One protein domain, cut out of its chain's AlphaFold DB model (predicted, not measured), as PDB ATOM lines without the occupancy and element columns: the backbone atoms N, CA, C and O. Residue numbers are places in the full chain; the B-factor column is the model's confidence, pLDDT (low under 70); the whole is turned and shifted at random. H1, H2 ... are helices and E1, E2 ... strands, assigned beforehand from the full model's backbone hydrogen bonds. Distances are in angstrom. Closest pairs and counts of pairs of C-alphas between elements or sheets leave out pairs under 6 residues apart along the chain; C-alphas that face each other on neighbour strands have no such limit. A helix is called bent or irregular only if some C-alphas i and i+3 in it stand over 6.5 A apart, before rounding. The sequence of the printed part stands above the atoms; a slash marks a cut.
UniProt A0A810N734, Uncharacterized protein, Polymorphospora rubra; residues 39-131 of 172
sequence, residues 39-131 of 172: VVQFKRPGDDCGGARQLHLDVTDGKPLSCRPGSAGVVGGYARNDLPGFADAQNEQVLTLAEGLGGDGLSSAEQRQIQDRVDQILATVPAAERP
ATOM      1  N   VAL A  39      34.313 -10.357  21.023       72.88
ATOM      2  CA  VAL A  39      33.687  -9.511  20.006       72.88
ATOM      3  C   VAL A  39      32.217  -9.880  19.908       72.88
ATOM      4  O   VAL A  39      31.877 -11.038  19.655       72.88
ATOM      5  N   VAL A  40      31.361  -8.879  20.084       79.12
ATOM      6  CA  VAL A  40      29.922  -9.005  19.889       79.12
ATOM      7  C   VAL A  40      29.632  -9.002  18.393       79.12
ATOM      8  O   VAL A  40      30.061  -8.110  17.659       79.12
ATOM      9  N   GLN A  41      28.920 -10.018  17.915       81.25
ATOM     10  CA  GLN A  41      28.504 -10.093  16.520       81.25
ATOM     11  C   GLN A  41      27.053  -9.653  16.373       81.25
ATOM     12  O   GLN A  41      26.144 -10.324  16.852       81.25
ATOM     13  N   PHE A  42      26.846  -8.566  15.638       83.94
ATOM     14  CA  PHE A  42      25.521  -8.087  15.259       83.94
ATOM     15  C   PHE A  42      25.072  -8.796  13.977       83.94
ATOM     16  O   PHE A  42      25.746  -8.717  12.944       83.94
ATOM     17  N   LYS A  43      23.973  -9.542  14.055       81.50
ATOM     18  CA  LYS A  43      23.458 -10.424  12.998       81.50
ATOM     19  C   LYS A  43      21.946 -10.285  12.874       81.50
ATOM     20  O   LYS A  43      21.327  -9.590  13.668       81.50
ATOM     21  N   ARG A  44      21.348 -10.920  11.870       81.62
ATOM     22  CA  ARG A  44      19.892 -11.056  11.740       81.62
ATOM     23  C   ARG A  44      19.447 -12.495  12.013       81.62
ATOM     24  O   ARG A  44      20.248 -13.422  11.854       81.62
ATOM     25  N   PRO A  45      18.171 -12.720  12.371       74.56
ATOM     26  CA  PRO A  45      17.624 -14.063  12.494       74.56
ATOM     27  C   PRO A  45      17.788 -14.841  11.183       74.56
ATOM     28  O   PRO A  45      17.344 -14.394  10.128       74.56
ATOM     29  N   GLY A  46      18.418 -16.014  11.259       68.81
ATOM     30  CA  GLY A  46      18.691 -16.870  10.098       68.81
ATOM     31  C   GLY A  46      20.078 -16.699   9.474       68.81
ATOM     32  O   GLY A  46      20.425 -17.489   8.596       68.81
ATOM     33  N   ASP A  47      20.884 -15.739   9.937       70.81
ATOM     34  CA  ASP A  47      22.293 -15.648   9.549       70.81
ATOM     35  C   ASP A  47      23.110 -16.818  10.122       70.81
ATOM     36  O   ASP A  47      22.840 -17.319  11.218       70.81
ATOM     37  N   ASP A  48      24.160 -17.221   9.399       70.19
ATOM     38  CA  ASP A  48      25.149 -18.167   9.915       70.19
ATOM     39  C   ASP A  48      25.986 -17.483  11.006       70.19
ATOM     40  O   ASP A  48      26.739 -16.528  10.764       70.19
ATOM     41  N   CYS A  49      25.818 -17.959  12.234       62.97
ATOM     42  CA  CYS A  49      26.637 -17.561  13.361       62.97
ATOM     43  C   CYS A  49      27.752 -18.584  13.473       62.97
ATOM     44  O   CYS A  49      27.485 -19.759  13.697       62.97
ATOM     45  N   GLY A  50      28.988 -18.129  13.281       61.50
ATOM     46  CA  GLY A  50      30.164 -18.990  13.279       61.50
ATOM     47  C   GLY A  50      30.447 -19.677  14.627       61.50
ATOM     48  O   GLY A  50      29.611 -20.331  15.236       61.50
ATOM     49  N   GLY A  51      31.694 -19.609  15.094       55.38
ATOM     50  CA  GLY A  51      32.125 -20.381  16.265       55.38
ATOM     51  C   GLY A  51      31.349 -20.068  17.556       55.38
ATOM     52  O   GLY A  51      31.111 -18.910  17.881       55.38
ATOM     53  N   ALA A  52      31.061 -21.112  18.343       55.81
ATOM     54  CA  ALA A  52      30.223 -21.126  19.552       55.81
ATOM     55  C   ALA A  52      30.760 -20.361  20.790       55.81
ATOM     56  O   ALA A  52      30.459 -20.732  21.923       55.81
ATOM     57  N   ARG A  53      31.612 -19.342  20.614       59.00
ATOM     58  CA  ARG A  53      32.271 -18.619  21.724       59.00
ATOM     59  C   ARG A  53      32.070 -17.104  21.692       59.00
ATOM     60  O   ARG A  53      32.835 -16.403  22.340       59.00
ATOM     61  N   GLN A  54      31.107 -16.608  20.923       69.00
ATOM     62  CA  GLN A  54      30.834 -15.178  20.779       69.00
ATOM     63  C   GLN A  54      29.385 -14.875  21.156       69.00
ATOM     64  O   GLN A  54      28.505 -15.711  20.952       69.00
ATOM     65  N   LEU A  55      29.155 -13.674  21.690       74.31
ATOM     66  CA  LEU A  55      27.813 -13.154  21.918       74.31
ATOM     67  C   LEU A  55      27.248 -12.660  20.584       74.31
ATOM     68  O   LEU A  55      27.842 -11.796  19.933       74.31
ATOM     69  N   HIS A  56      26.108 -13.212  20.179       80.75
ATOM     70  CA  HIS A  56      25.401 -12.817  18.965       80.75
ATOM     71  C   HIS A  56      24.171 -11.996  19.341       80.75
ATOM     72  O   HIS A  56      23.347 -12.469  20.119       80.75
ATOM     73  N   LEU A  57      24.041 -10.793  18.788       80.62
ATOM     74  CA  LEU A  57      22.898  -9.908  19.012       80.62
ATOM     75  C   LEU A  57      22.162  -9.657  17.698       80.62
ATOM     76  O   LEU A  57      22.795  -9.489  16.653       80.62
ATOM     77  N   ASP A  58      20.836  -9.615  17.753       82.81
ATOM     78  CA  ASP A  58      20.014  -9.185  16.633       82.81
ATOM     79  C   ASP A  58      20.226  -7.689  16.422       82.81
ATOM     80  O   ASP A  58      20.027  -6.870  17.317       82.81
ATOM     81  N   VAL A  59      20.641  -7.312  15.220       84.00
ATOM     82  CA  VAL A  59      20.820  -5.907  14.850       84.00
ATOM     83  C   VAL A  59      19.494  -5.137  14.840       84.00
ATOM     84  O   VAL A  59      19.510  -3.915  14.817       84.00
ATOM     85  N   THR A  60      18.356  -5.826  14.825       83.62
ATOM     86  CA  THR A  60      17.020  -5.235  14.683       83.62
ATOM     87  C   THR A  60      16.400  -4.855  16.018       83.62
ATOM     88  O   THR A  60      15.697  -3.858  16.076       83.62
ATOM     89  N   ASP A  61      16.631  -5.644  17.068       80.25
ATOM     90  CA  ASP A  61      16.025  -5.415  18.385       80.25
ATOM     91  C   ASP A  61      17.019  -5.510  19.556       80.25
ATOM     92  O   ASP A  61      16.637  -5.350  20.714       80.25
ATOM     93  N   GLY A  62      18.301  -5.752  19.268       78.56
ATOM     94  CA  GLY A  62      19.366  -5.858  20.260       78.56
ATOM     95  C   GLY A  62      19.314  -7.119  21.119       78.56
ATOM     96  O   GLY A  62      20.145  -7.264  22.015       78.56
ATOM     97  N   LYS A  63      18.384  -8.049  20.862       81.56
ATOM     98  CA  LYS A  63      18.235  -9.263  21.670       81.56
ATOM     99  C   LYS A  63      19.289 -10.314  21.339       81.56
ATOM    100  O   LYS A  63      19.780 -10.373  20.211       81.56
ATOM    101  N   PRO A  64      19.620 -11.204  22.288       77.38
ATOM    102  CA  PRO A  64      20.530 -12.306  22.019       77.38
ATOM    103  C   PRO A  64      19.950 -13.279  20.984       77.38
ATOM    104  O   PRO A  64      18.833 -13.783  21.123       77.38
ATOM    105  N   LEU A  65      20.738 -13.578  19.951       72.69
ATOM    106  CA  LEU A  65      20.398 -14.557  18.924       72.69
ATOM    107  C   LEU A  65      20.855 -15.952  19.348       72.69
ATOM    108  O   LEU A  65      22.050 -16.246  19.428       72.69
ATOM    109  N   SER A  66      19.894 -16.861  19.526       64.12
ATOM    110  CA  SER A  66      20.181 -18.285  19.682       64.12
ATOM    111  C   SER A  66      20.497 -18.896  18.317       64.12
ATOM    112  O   SER A  66      19.611 -19.368  17.596       64.12
ATOM    113  N   CYS A  67      21.764 -18.873  17.930       62.75
ATOM    114  CA  CYS A  67      22.165 -19.456  16.665       62.75
ATOM    115  C   CYS A  67      22.222 -20.983  16.754       62.75
ATOM    116  O   CYS A  67      22.821 -21.560  17.667       62.75
ATOM    117  N   ARG A  68      21.587 -21.650  15.789       53.56
ATOM    118  CA  ARG A  68      21.687 -23.101  15.624       53.56
ATOM    119  C   ARG A  68      23.008 -23.380  14.900       53.56
ATOM    120  O   ARG A  68      23.194 -22.801  13.833       53.56
ATOM    121  N   PRO A  69      23.909 -24.231  15.420       51.47
ATOM    122  CA  PRO A  69      25.138 -24.551  14.704       51.47
ATOM    123  C   PRO A  69      24.772 -25.207  13.366       51.47
ATOM    124  O   PRO A  69      24.224 -26.311  13.331       51.47
ATOM    125  N   GLY A  70      25.010 -24.501  12.261       43.31
ATOM    126  CA  GLY A  70      24.814 -25.032  10.919       43.31
ATOM    127  C   GLY A  70      25.863 -26.104  10.641       43.31
ATOM    128  O   GLY A  70      27.041 -25.786  10.661       43.31
ATOM    129  N   SER A  71      25.424 -27.361  10.472       39.47
ATOM    130  CA  SER A  71      26.014 -28.512   9.737       39.47
ATOM    131  C   SER A  71      27.542 -28.764   9.673       39.47
ATOM    132  O   SER A  71      27.958 -29.722   9.024       39.47
ATOM    133  N   ALA A  72      28.392 -28.025  10.378       40.62
ATOM    134  CA  ALA A  72      29.845 -28.139  10.363       40.62
ATOM    135  C   ALA A  72      30.357 -28.675  11.708       40.62
ATOM    136  O   ALA A  72      31.060 -27.994  12.443       40.62
ATOM    137  N   GLY A  73      29.977 -29.910  12.043       36.12
ATOM    138  CA  GLY A  73      30.779 -30.830  12.866       36.12
ATOM    139  C   GLY A  73      31.160 -30.450  14.306       36.12
ATOM    140  O   GLY A  73      31.885 -31.224  14.929       36.12
ATOM    141  N   VAL A  74      30.706 -29.330  14.877       37.88
ATOM    142  CA  VAL A  74      30.984 -29.005  16.286       37.88
ATOM    143  C   VAL A  74      29.883 -29.591  17.167       37.88
ATOM    144  O   VAL A  74      28.798 -29.033  17.321       37.88
ATOM    145  N   VAL A  75      30.170 -30.759  17.740       35.59
ATOM    146  CA  VAL A  75      29.352 -31.390  18.777       35.59
ATOM    147  C   VAL A  75      29.456 -30.546  20.052       35.59
ATOM    148  O   VAL A  75      30.484 -30.561  20.721       35.59
ATOM    149  N   GLY A  76      28.389 -29.818  20.385       31.50
ATOM    150  CA  GLY A  76      28.184 -29.226  21.712       31.50
ATOM    151  C   GLY A  76      28.485 -27.731  21.819       31.50
ATOM    152  O   GLY A  76      29.553 -27.328  22.267       31.50
ATOM    153  N   GLY A  77      27.498 -26.900  21.496       37.25
ATOM    154  CA  GLY A  77      27.504 -25.490  21.864       37.25
ATOM    155  C   GLY A  77      26.317 -24.770  21.251       37.25
ATOM    156  O   GLY A  77      26.367 -24.396  20.085       37.25
ATOM    157  N   TYR A  78      25.244 -24.594  22.020       37.59
ATOM    158  CA  TYR A  78      24.284 -23.534  21.719       37.59
ATOM    159  C   TYR A  78      25.047 -22.204  21.729       37.59
ATOM    160  O   TYR A  78      25.960 -22.050  22.547       37.59
ATOM    161  N   ALA A  79      24.708 -21.273  20.830       47.81
ATOM    162  CA  ALA A  79      25.159 -19.892  20.966       47.81
ATOM    163  C   ALA A  79      24.868 -19.449  22.404       47.81
ATOM    164  O   ALA A  79      23.734 -19.549  22.877       47.81
ATOM    165  N   ARG A  80      25.929 -19.103  23.124       54.50
ATOM    166  CA  ARG A  80      25.836 -18.684  24.510       54.50
ATOM    167  C   ARG A  80      25.347 -17.245  24.531       54.50
ATOM    168  O   ARG A  80      25.917 -16.388  23.860       54.50
ATOM    169  N   ASN A  81      24.294 -16.998  25.303       60.09
ATOM    170  CA  ASN A  81      23.848 -15.639  25.614       60.09
ATOM    171  C   ASN A  81      24.773 -14.983  26.661       60.09
ATOM    172  O   ASN A  81      24.612 -13.813  26.989       60.09
ATOM    173  N   ASP A  82      25.723 -15.752  27.195       68.00
ATOM    174  CA  ASP A  82      26.735 -15.376  28.167       68.00
ATOM    175  C   ASP A  82      28.111 -15.215  27.507       68.00
ATOM    176  O   ASP A  82      28.585 -16.085  26.769       68.00
ATOM    177  N   LEU A  83      28.791 -14.108  27.815       71.31
ATOM    178  CA  LEU A  83      30.202 -13.961  27.490       71.31
ATOM    179  C   LEU A  83      31.007 -14.846  28.457       71.31
ATOM    180  O   LEU A  83      30.898 -14.708  29.679       71.31
ATOM    181  N   PRO A  84      31.821 -15.780  27.949       69.31
ATOM    182  CA  PRO A  84      32.572 -16.689  28.802       69.31
ATOM    183  C   PRO A  84      33.572 -15.933  29.695       69.31
ATOM    184  O   PRO A  84      34.361 -15.126  29.211       69.31
ATOM    185  N   GLY A  85      33.560 -16.226  30.998       69.12
ATOM    186  CA  GLY A  85      34.395 -15.551  32.002       69.12
ATOM    187  C   GLY A  85      33.789 -14.266  32.574       69.12
ATOM    188  O   GLY A  85      34.407 -13.641  33.429       69.12
ATOM    189  N   PHE A  86      32.599 -13.861  32.123       78.81
ATOM    190  CA  PHE A  86      31.846 -12.763  32.726       78.81
ATOM    191  C   PHE A  86      30.920 -13.325  33.808       78.81
ATOM    192  O   PHE A  86      30.359 -14.409  33.650       78.81
ATOM    193  N   ALA A  87      30.739 -12.578  34.897       82.00
ATOM    194  CA  ALA A  87      29.722 -12.889  35.897       82.00
ATOM    195  C   ALA A  87      28.309 -12.659  35.331       82.00
ATOM    196  O   ALA A  87      28.117 -11.799  34.469       82.00
ATOM    197  N   ASP A  88      27.299 -13.349  35.866       81.00
ATOM    198  CA  ASP A  88      25.908 -13.237  35.393       81.00
ATOM    199  C   ASP A  88      25.411 -11.783  35.373       81.00
ATOM    200  O   ASP A  88      24.889 -11.316  34.364       81.00
ATOM    201  N   ALA A  89      25.699 -11.018  36.432       81.69
ATOM    202  CA  ALA A  89      25.345  -9.599  36.513       81.69
ATOM    203  C   ALA A  89      26.063  -8.727  35.465       81.69
ATOM    204  O   ALA A  89      25.556  -7.681  35.069       81.69
ATOM    205  N   GLN A  90      27.257  -9.123  35.016       83.44
ATOM    206  CA  GLN A  90      27.979  -8.416  33.958       83.44
ATOM    207  C   GLN A  90      27.383  -8.728  32.582       83.44
ATOM    208  O   GLN A  90      27.245  -7.823  31.760       83.44
ATOM    209  N   ASN A  91      26.985  -9.980  32.350       81.94
ATOM    210  CA  ASN A  91      26.268 -10.376  31.139       81.94
ATOM    211  C   ASN A  91      24.910  -9.668  31.047       81.94
ATOM    212  O   ASN A  91      24.590  -9.084  30.015       81.94
ATOM    213  N   GLU A  92      24.157  -9.623  32.146       84.94
ATOM    214  CA  GLU A  92      22.870  -8.928  32.224       84.94
ATOM    215  C   GLU A  92      22.998  -7.428  31.920       84.94
ATOM    216  O   GLU A  92      22.159  -6.867  31.220       84.94
ATOM    217  N   GLN A  93      24.081  -6.777  32.360       85.62
ATOM    218  CA  GLN A  93      24.347  -5.374  32.021       85.62
ATOM    219  C   GLN A  93      24.548  -5.153  30.519       85.62
ATOM    220  O   GLN A  93      24.072  -4.153  29.985       85.62
ATOM    221  N   VAL A  94      25.264  -6.054  29.842       85.94
ATOM    222  CA  VAL A  94      25.491  -5.963  28.390       85.94
ATOM    223  C   VAL A  94      24.187  -6.205  27.633       85.94
ATOM    224  O   VAL A  94      23.883  -5.460  26.706       85.94
ATOM    225  N   LEU A  95      23.396  -7.195  28.056       84.88
ATOM    226  CA  LEU A  95      22.106  -7.516  27.441       84.88
ATOM    227  C   LEU A  95      21.089  -6.387  27.631       84.88
ATOM    228  O   LEU A  95      20.500  -5.930  26.659       84.88
ATOM    229  N   THR A  96      20.957  -5.863  28.851       87.94
ATOM    230  CA  THR A  96      20.055  -4.738  29.149       87.94
ATOM    231  C   THR A  96      20.424  -3.500  28.333       87.94
ATOM    232  O   THR A  96      19.549  -2.799  27.826       87.94
ATOM    233  N   LEU A  97      21.725  -3.228  28.180       88.62
ATOM    234  CA  LEU A  97      22.200  -2.141  27.329       88.62
ATOM    235  C   LEU A  97      21.823  -2.381  25.863       88.62
ATOM    236  O   LEU A  97      21.324  -1.470  25.211       88.62
ATOM    237  N   ALA A  98      22.052  -3.588  25.347       86.25
ATOM    238  CA  ALA A  98      21.752  -3.922  23.962       86.25
ATOM    239  C   ALA A  98      20.255  -3.828  23.641       86.25
ATOM    240  O   ALA A  98      19.890  -3.197  22.653       86.25
ATOM    241  N   GLU A  99      19.394  -4.379  24.497       86.06
ATOM    242  CA  GLU A  99      17.936  -4.314  24.344       86.06
ATOM    243  C   GLU A  99      17.414  -2.877  24.462       86.06
ATOM    244  O   GLU A  99      16.538  -2.468  23.702       86.06
ATOM    245  N   GLY A 100      17.982  -2.078  25.374       86.69
ATOM    246  CA  GLY A 100      17.616  -0.670  25.537       86.69
ATOM    247  C   GLY A 100      17.972   0.199  24.327       86.69
ATOM    248  O   GLY A 100      17.245   1.143  24.023       86.69
ATOM    249  N   LEU A 101      19.063  -0.122  23.627       88.50
ATOM    250  CA  LEU A 101      19.474   0.558  22.393       88.50
ATOM    251  C   LEU A 101      18.786  -0.017  21.144       88.50
ATOM    252  O   LEU A 101      18.707   0.649  20.120       88.50
ATOM    253  N   GLY A 102      18.289  -1.252  21.209       82.19
ATOM    254  CA  GLY A 102      17.760  -1.983  20.062       82.19
ATOM    255  C   GLY A 102      16.350  -1.596  19.615       82.19
ATOM    256  O   GLY A 102      15.889  -2.147  18.626       82.19
ATOM    257  N   GLY A 103      15.656  -0.671  20.287       80.12
ATOM    258  CA  GLY A 103      14.225  -0.398  20.060       80.12
ATOM    259  C   GLY A 103      13.806  -0.135  18.602       80.12
ATOM    260  O   GLY A 103      12.728  -0.572  18.207       80.12
ATOM    261  N   ASP A 104      14.673   0.500  17.807       82.31
ATOM    262  CA  ASP A 104      14.460   0.795  16.377       82.31
ATOM    263  C   ASP A 104      15.560   0.189  15.473       82.31
ATOM    264  O   ASP A 104      15.746   0.588  14.319       82.31
ATOM    265  N   GLY A 105      16.305  -0.787  15.998       83.25
ATOM    266  CA  GLY A 105      17.508  -1.338  15.384       83.25
ATOM    267  C   GLY A 105      18.792  -0.623  15.804       83.25
ATOM    268  O   GLY A 105      18.840   0.587  15.992       83.25
ATOM    269  N   LEU A 106      19.867  -1.400  15.919       86.06
ATOM    270  CA  LEU A 106      21.172  -0.949  16.383       86.06
ATOM    271  C   LEU A 106      21.966  -0.266  15.267       86.06
ATOM    272  O   LEU A 106      22.505  -0.911  14.358       86.06
ATOM    273  N   SER A 107      22.133   1.047  15.387       88.69
ATOM    274  CA  SER A 107      23.054   1.838  14.577       88.69
ATOM    275  C   SER A 107      24.519   1.462  14.837       88.69
ATOM    276  O   SER A 107      24.893   0.907  15.869       88.69
ATOM    277  N   SER A 108      25.420   1.848  13.929       85.50
ATOM    278  CA  SER A 108      26.860   1.620  14.114       85.50
ATOM    279  C   SER A 108      27.457   2.353  15.325       85.50
ATOM    280  O   SER A 108      28.580   2.049  15.726       85.50
ATOM    281  N   ALA A 109      26.779   3.370  15.867       85.50
ATOM    282  CA  ALA A 109      27.201   4.041  17.095       85.50
ATOM    283  C   ALA A 109      26.822   3.208  18.330       85.50
ATOM    284  O   ALA A 109      27.664   2.989  19.195       85.50
ATOM    285  N   GLU A 110      25.608   2.665  18.353       88.12
ATOM    286  CA  GLU A 110      25.105   1.818  19.440       88.12
ATOM    287  C   GLU A 110      25.834   0.475  19.491       88.12
ATOM    288  O   GLU A 110      26.237   0.023  20.559       88.12
ATOM    289  N   GLN A 111      26.132  -0.113  18.330       86.25
ATOM    290  CA  GLN A 111      26.977  -1.308  18.237       86.25
ATOM    291  C   GLN A 111      28.363  -1.085  18.862       86.25
ATOM    292  O   GLN A 111      28.870  -1.945  19.584       86.25
ATOM    293  N   ARG A 112      28.970   0.088  18.623       85.31
ATOM    294  CA  ARG A 112      30.248   0.465  19.247       85.31
ATOM    295  C   ARG A 112      30.106   0.655  20.749       85.31
ATOM    296  O   ARG A 112      30.934   0.146  21.483       85.31
ATOM    297  N   GLN A 113      29.038   1.300  21.204       88.62
ATOM    298  CA  GLN A 113      28.774   1.485  22.629       88.62
ATOM    299  C   GLN A 113      28.625   0.149  23.376       88.62
ATOM    300  O   GLN A 113      29.143  -0.004  24.482       88.62
ATOM    301  N   ILE A 114      27.952  -0.831  22.767       85.94
ATOM    302  CA  ILE A 114      27.824  -2.185  23.320       85.94
ATOM    303  C   ILE A 114      29.200  -2.860  23.392       85.94
ATOM    304  O   ILE A 114      29.551  -3.417  24.433       85.94
ATOM    305  N   GLN A 115      30.009  -2.768  22.330       86.50
ATOM    306  CA  GLN A 115      31.364  -3.328  22.327       86.50
ATOM    307  C   GLN A 115      32.275  -2.648  23.362       86.50
ATOM    308  O   GLN A 115      32.951  -3.344  24.115       86.50
ATOM    309  N   ASP A 116      32.238  -1.319  23.475       85.62
ATOM    310  CA  ASP A 116      33.015  -0.559  24.461       85.62
ATOM    311  C   ASP A 116      32.665  -0.994  25.892       85.62
ATOM    312  O   ASP A 116      33.537  -1.094  26.761       85.62
ATOM    313  N   ARG A 117      31.387  -1.311  26.150       87.81
ATOM    314  CA  ARG A 117      30.957  -1.838  27.449       87.81
ATOM    315  C   ARG A 117      31.510  -3.236  27.713       87.81
ATOM    316  O   ARG A 117      31.962  -3.498  28.830       87.81
ATOM    317  N   VAL A 118      31.499  -4.116  26.714       86.38
ATOM    318  CA  VAL A 118      32.103  -5.455  26.810       86.38
ATOM    319  C   VAL A 118      33.604  -5.353  27.078       86.38
ATOM    320  O   VAL A 118      34.102  -6.018  27.987       86.38
ATOM    321  N   ASP A 119      34.308  -4.467  26.378       82.75
ATOM    322  CA  ASP A 119      35.744  -4.242  26.555       82.75
ATOM    323  C   ASP A 119      36.062  -3.691  27.958       82.75
ATOM    324  O   ASP A 119      37.018  -4.126  28.612       82.75
ATOM    325  N   GLN A 120      35.221  -2.788  28.475       83.69
ATOM    326  CA  GLN A 120      35.341  -2.261  29.835       83.69
ATOM    327  C   GLN A 120      35.161  -3.353  30.897       83.69
ATOM    328  O   GLN A 120      35.917  -3.400  31.869       83.69
ATOM    329  N   ILE A 121      34.182  -4.244  30.724       83.19
ATOM    330  CA  ILE A 121      33.964  -5.369  31.639       83.19
ATOM    331  C   ILE A 121      35.132  -6.353  31.543       83.19
ATOM    332  O   ILE A 121      35.678  -6.755  32.572       83.19
ATOM    333  N   LEU A 122      35.587  -6.677  30.331       80.75
ATOM    334  CA  LEU A 122      36.725  -7.564  30.095       80.75
ATOM    335  C   LEU A 122      38.001  -7.075  30.795       80.75
ATOM    336  O   LEU A 122      38.793  -7.894  31.272       80.75
ATOM    337  N   ALA A 123      38.211  -5.760  30.898       81.31
ATOM    338  CA  ALA A 123      39.337  -5.188  31.637       81.31
ATOM    339  C   ALA A 123      39.330  -5.570  33.132       81.31
ATOM    340  O   ALA A 123      40.395  -5.644  33.742       81.31
ATOM    341  N   THR A 124      38.157  -5.868  33.701       81.44
ATOM    342  CA  THR A 124      37.985  -6.266  35.110       81.44
ATOM    343  C   THR A 124      38.044  -7.777  35.343       81.44
ATOM    344  O   THR A 124      38.312  -8.203  36.464       81.44
ATOM    345  N   VAL A 125      37.852  -8.596  34.301       75.50
ATOM    346  CA  VAL A 125      37.843 -10.065  34.416       75.50
ATOM    347  C   VAL A 125      39.262 -10.596  34.679       75.50
ATOM    348  O   VAL A 125      40.156 -10.365  33.848       75.50
ATOM    349  N   PRO A 126      39.504 -11.354  35.767       72.06
ATOM    350  CA  PRO A 126      40.797 -11.970  36.054       72.06
ATOM    351  C   PRO A 126      41.295 -12.852  34.907       72.06
ATOM    352  O   PRO A 126      40.537 -13.582  34.273       72.06
ATOM    353  N   ALA A 127      42.604 -12.847  34.647       65.81
ATOM    354  CA  ALA A 127      43.181 -13.608  33.533       65.81
ATOM    355  C   ALA A 127      42.945 -15.130  33.619       65.81
ATOM    356  O   ALA A 127      43.000 -15.787  32.581       65.81
ATOM    357  N   ALA A 128      42.701 -15.662  34.824       63.03
ATOM    358  CA  ALA A 128      42.433 -17.076  35.086       63.03
ATOM    359  C   ALA A 128      40.988 -17.505  34.769       63.03
ATOM    360  O   ALA A 128      40.750 -18.686  34.546       63.03
ATOM    361  N   GLU A 129      40.042 -16.565  34.734       64.69
ATOM    362  CA  GLU A 129      38.611 -16.831  34.493       64.69
ATOM    363  C   GLU A 129      38.227 -16.670  33.017       64.69
ATOM    364  O   GLU A 129      37.143 -17.057  32.586       64.69
ATOM    365  N   ARG A 130      39.140 -16.125  32.210       68.06
ATOM    366  CA  ARG A 130      38.955 -15.970  30.768       68.06
ATOM    367  C   ARG A 130      38.988 -17.363  30.112       68.06
ATOM    368  O   ARG A 130      39.990 -18.054  30.309       68.06
ATOM    369  N   PRO A 131      37.962 -17.773  29.329       59.50
ATOM    370  CA  PRO A 131      37.887 -19.063  28.632       59.50
ATOM    371  C   PRO A 131      39.214 -19.445  28.026       59.50
ATOM    372  O   PRO A 131      39.781 -18.618  27.308       59.50
TER     373      PRO A 131
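This is residues 39 to 131 of the 172 residues of an uncharacterized protein of Polymorphospora rubra (UniProt A0A810N734). Two helices of 17 residues, H1 and H2, lie side by side as a helical hairpin along one edge of the domain, and beneath them sit a tiny parallel pair of strands, E1 and E2, and long loops. The loop between E2 and H1 folds back on itself, and its residues 70 to 77 reach away from the hairpin. The printed part has 93 residues, with two named strands and then two named helices in the order E1, E2, H1, H2; the class is mostly helix, though only 40 residues are in named elements. The whole is compact, with a radius of gyration of the C-alphas of 13.2 A, and flat, spanning 38 by 33 by 18 A.

The sheet has two strands of three residues each. E1 is residues 41 to 43 and begins at C-alpha 41 (28.504, -10.093, 16.520). E2 is residues 56 to 58. H1 is residues 88 to 104, 26.3 A from first to last C-alpha, beginning at C-alpha 88 (25.908, -13.237, 35.393). H1 is irregular: C-alphas 101 and 104 are 7.8 A apart. H2 is residues 108 to 124, 25.0 A long, and ends at C-alpha 124 (37.985, -6.266, 35.110).

E1 and E2 are parallel neighbours, with 37 degrees between their directions. The C-alphas of Gln 41 and His 56 face each other at 4.8 A. N 43 and O 57 are within hydrogen-bond range at 2.9 A, and so are N 57 and O 41 at 2.9 A. The closest C-alphas of E2 and H1 are those of Leu 57 and Ala 98, 7.9 A apart. The closest C-alphas of E1 and H2 are those of Phe 42 and Gln 111, 7.5 A apart. E1 and H1 are apart, and so are E2 and H2. H1 and H2 form a helical hairpin: they touch, with the closest C-alphas, those of Ala 98 and Ile 114, at 6.3 A. They run opposite ways at a shallow tilt of 7 degrees. In H1 and in H2, 11 of 13 O i to N i+4 pairs are within hydrogen-bond range.

The two C-alphas farthest apart are those of Asp 104 and Ala 128, at 38.1 A. The printed part runs from residue 39 to 131 without a cut. The links E1 to E2, with 12 residues, and E2 to H1, with 29, are long; the link H1 to H2, with 3, is tight. The mean pLDDT of the printed part is 73.0, and 31 residues are under 70, among them residues 49 to 54, 66 to 82 and 127 to 131.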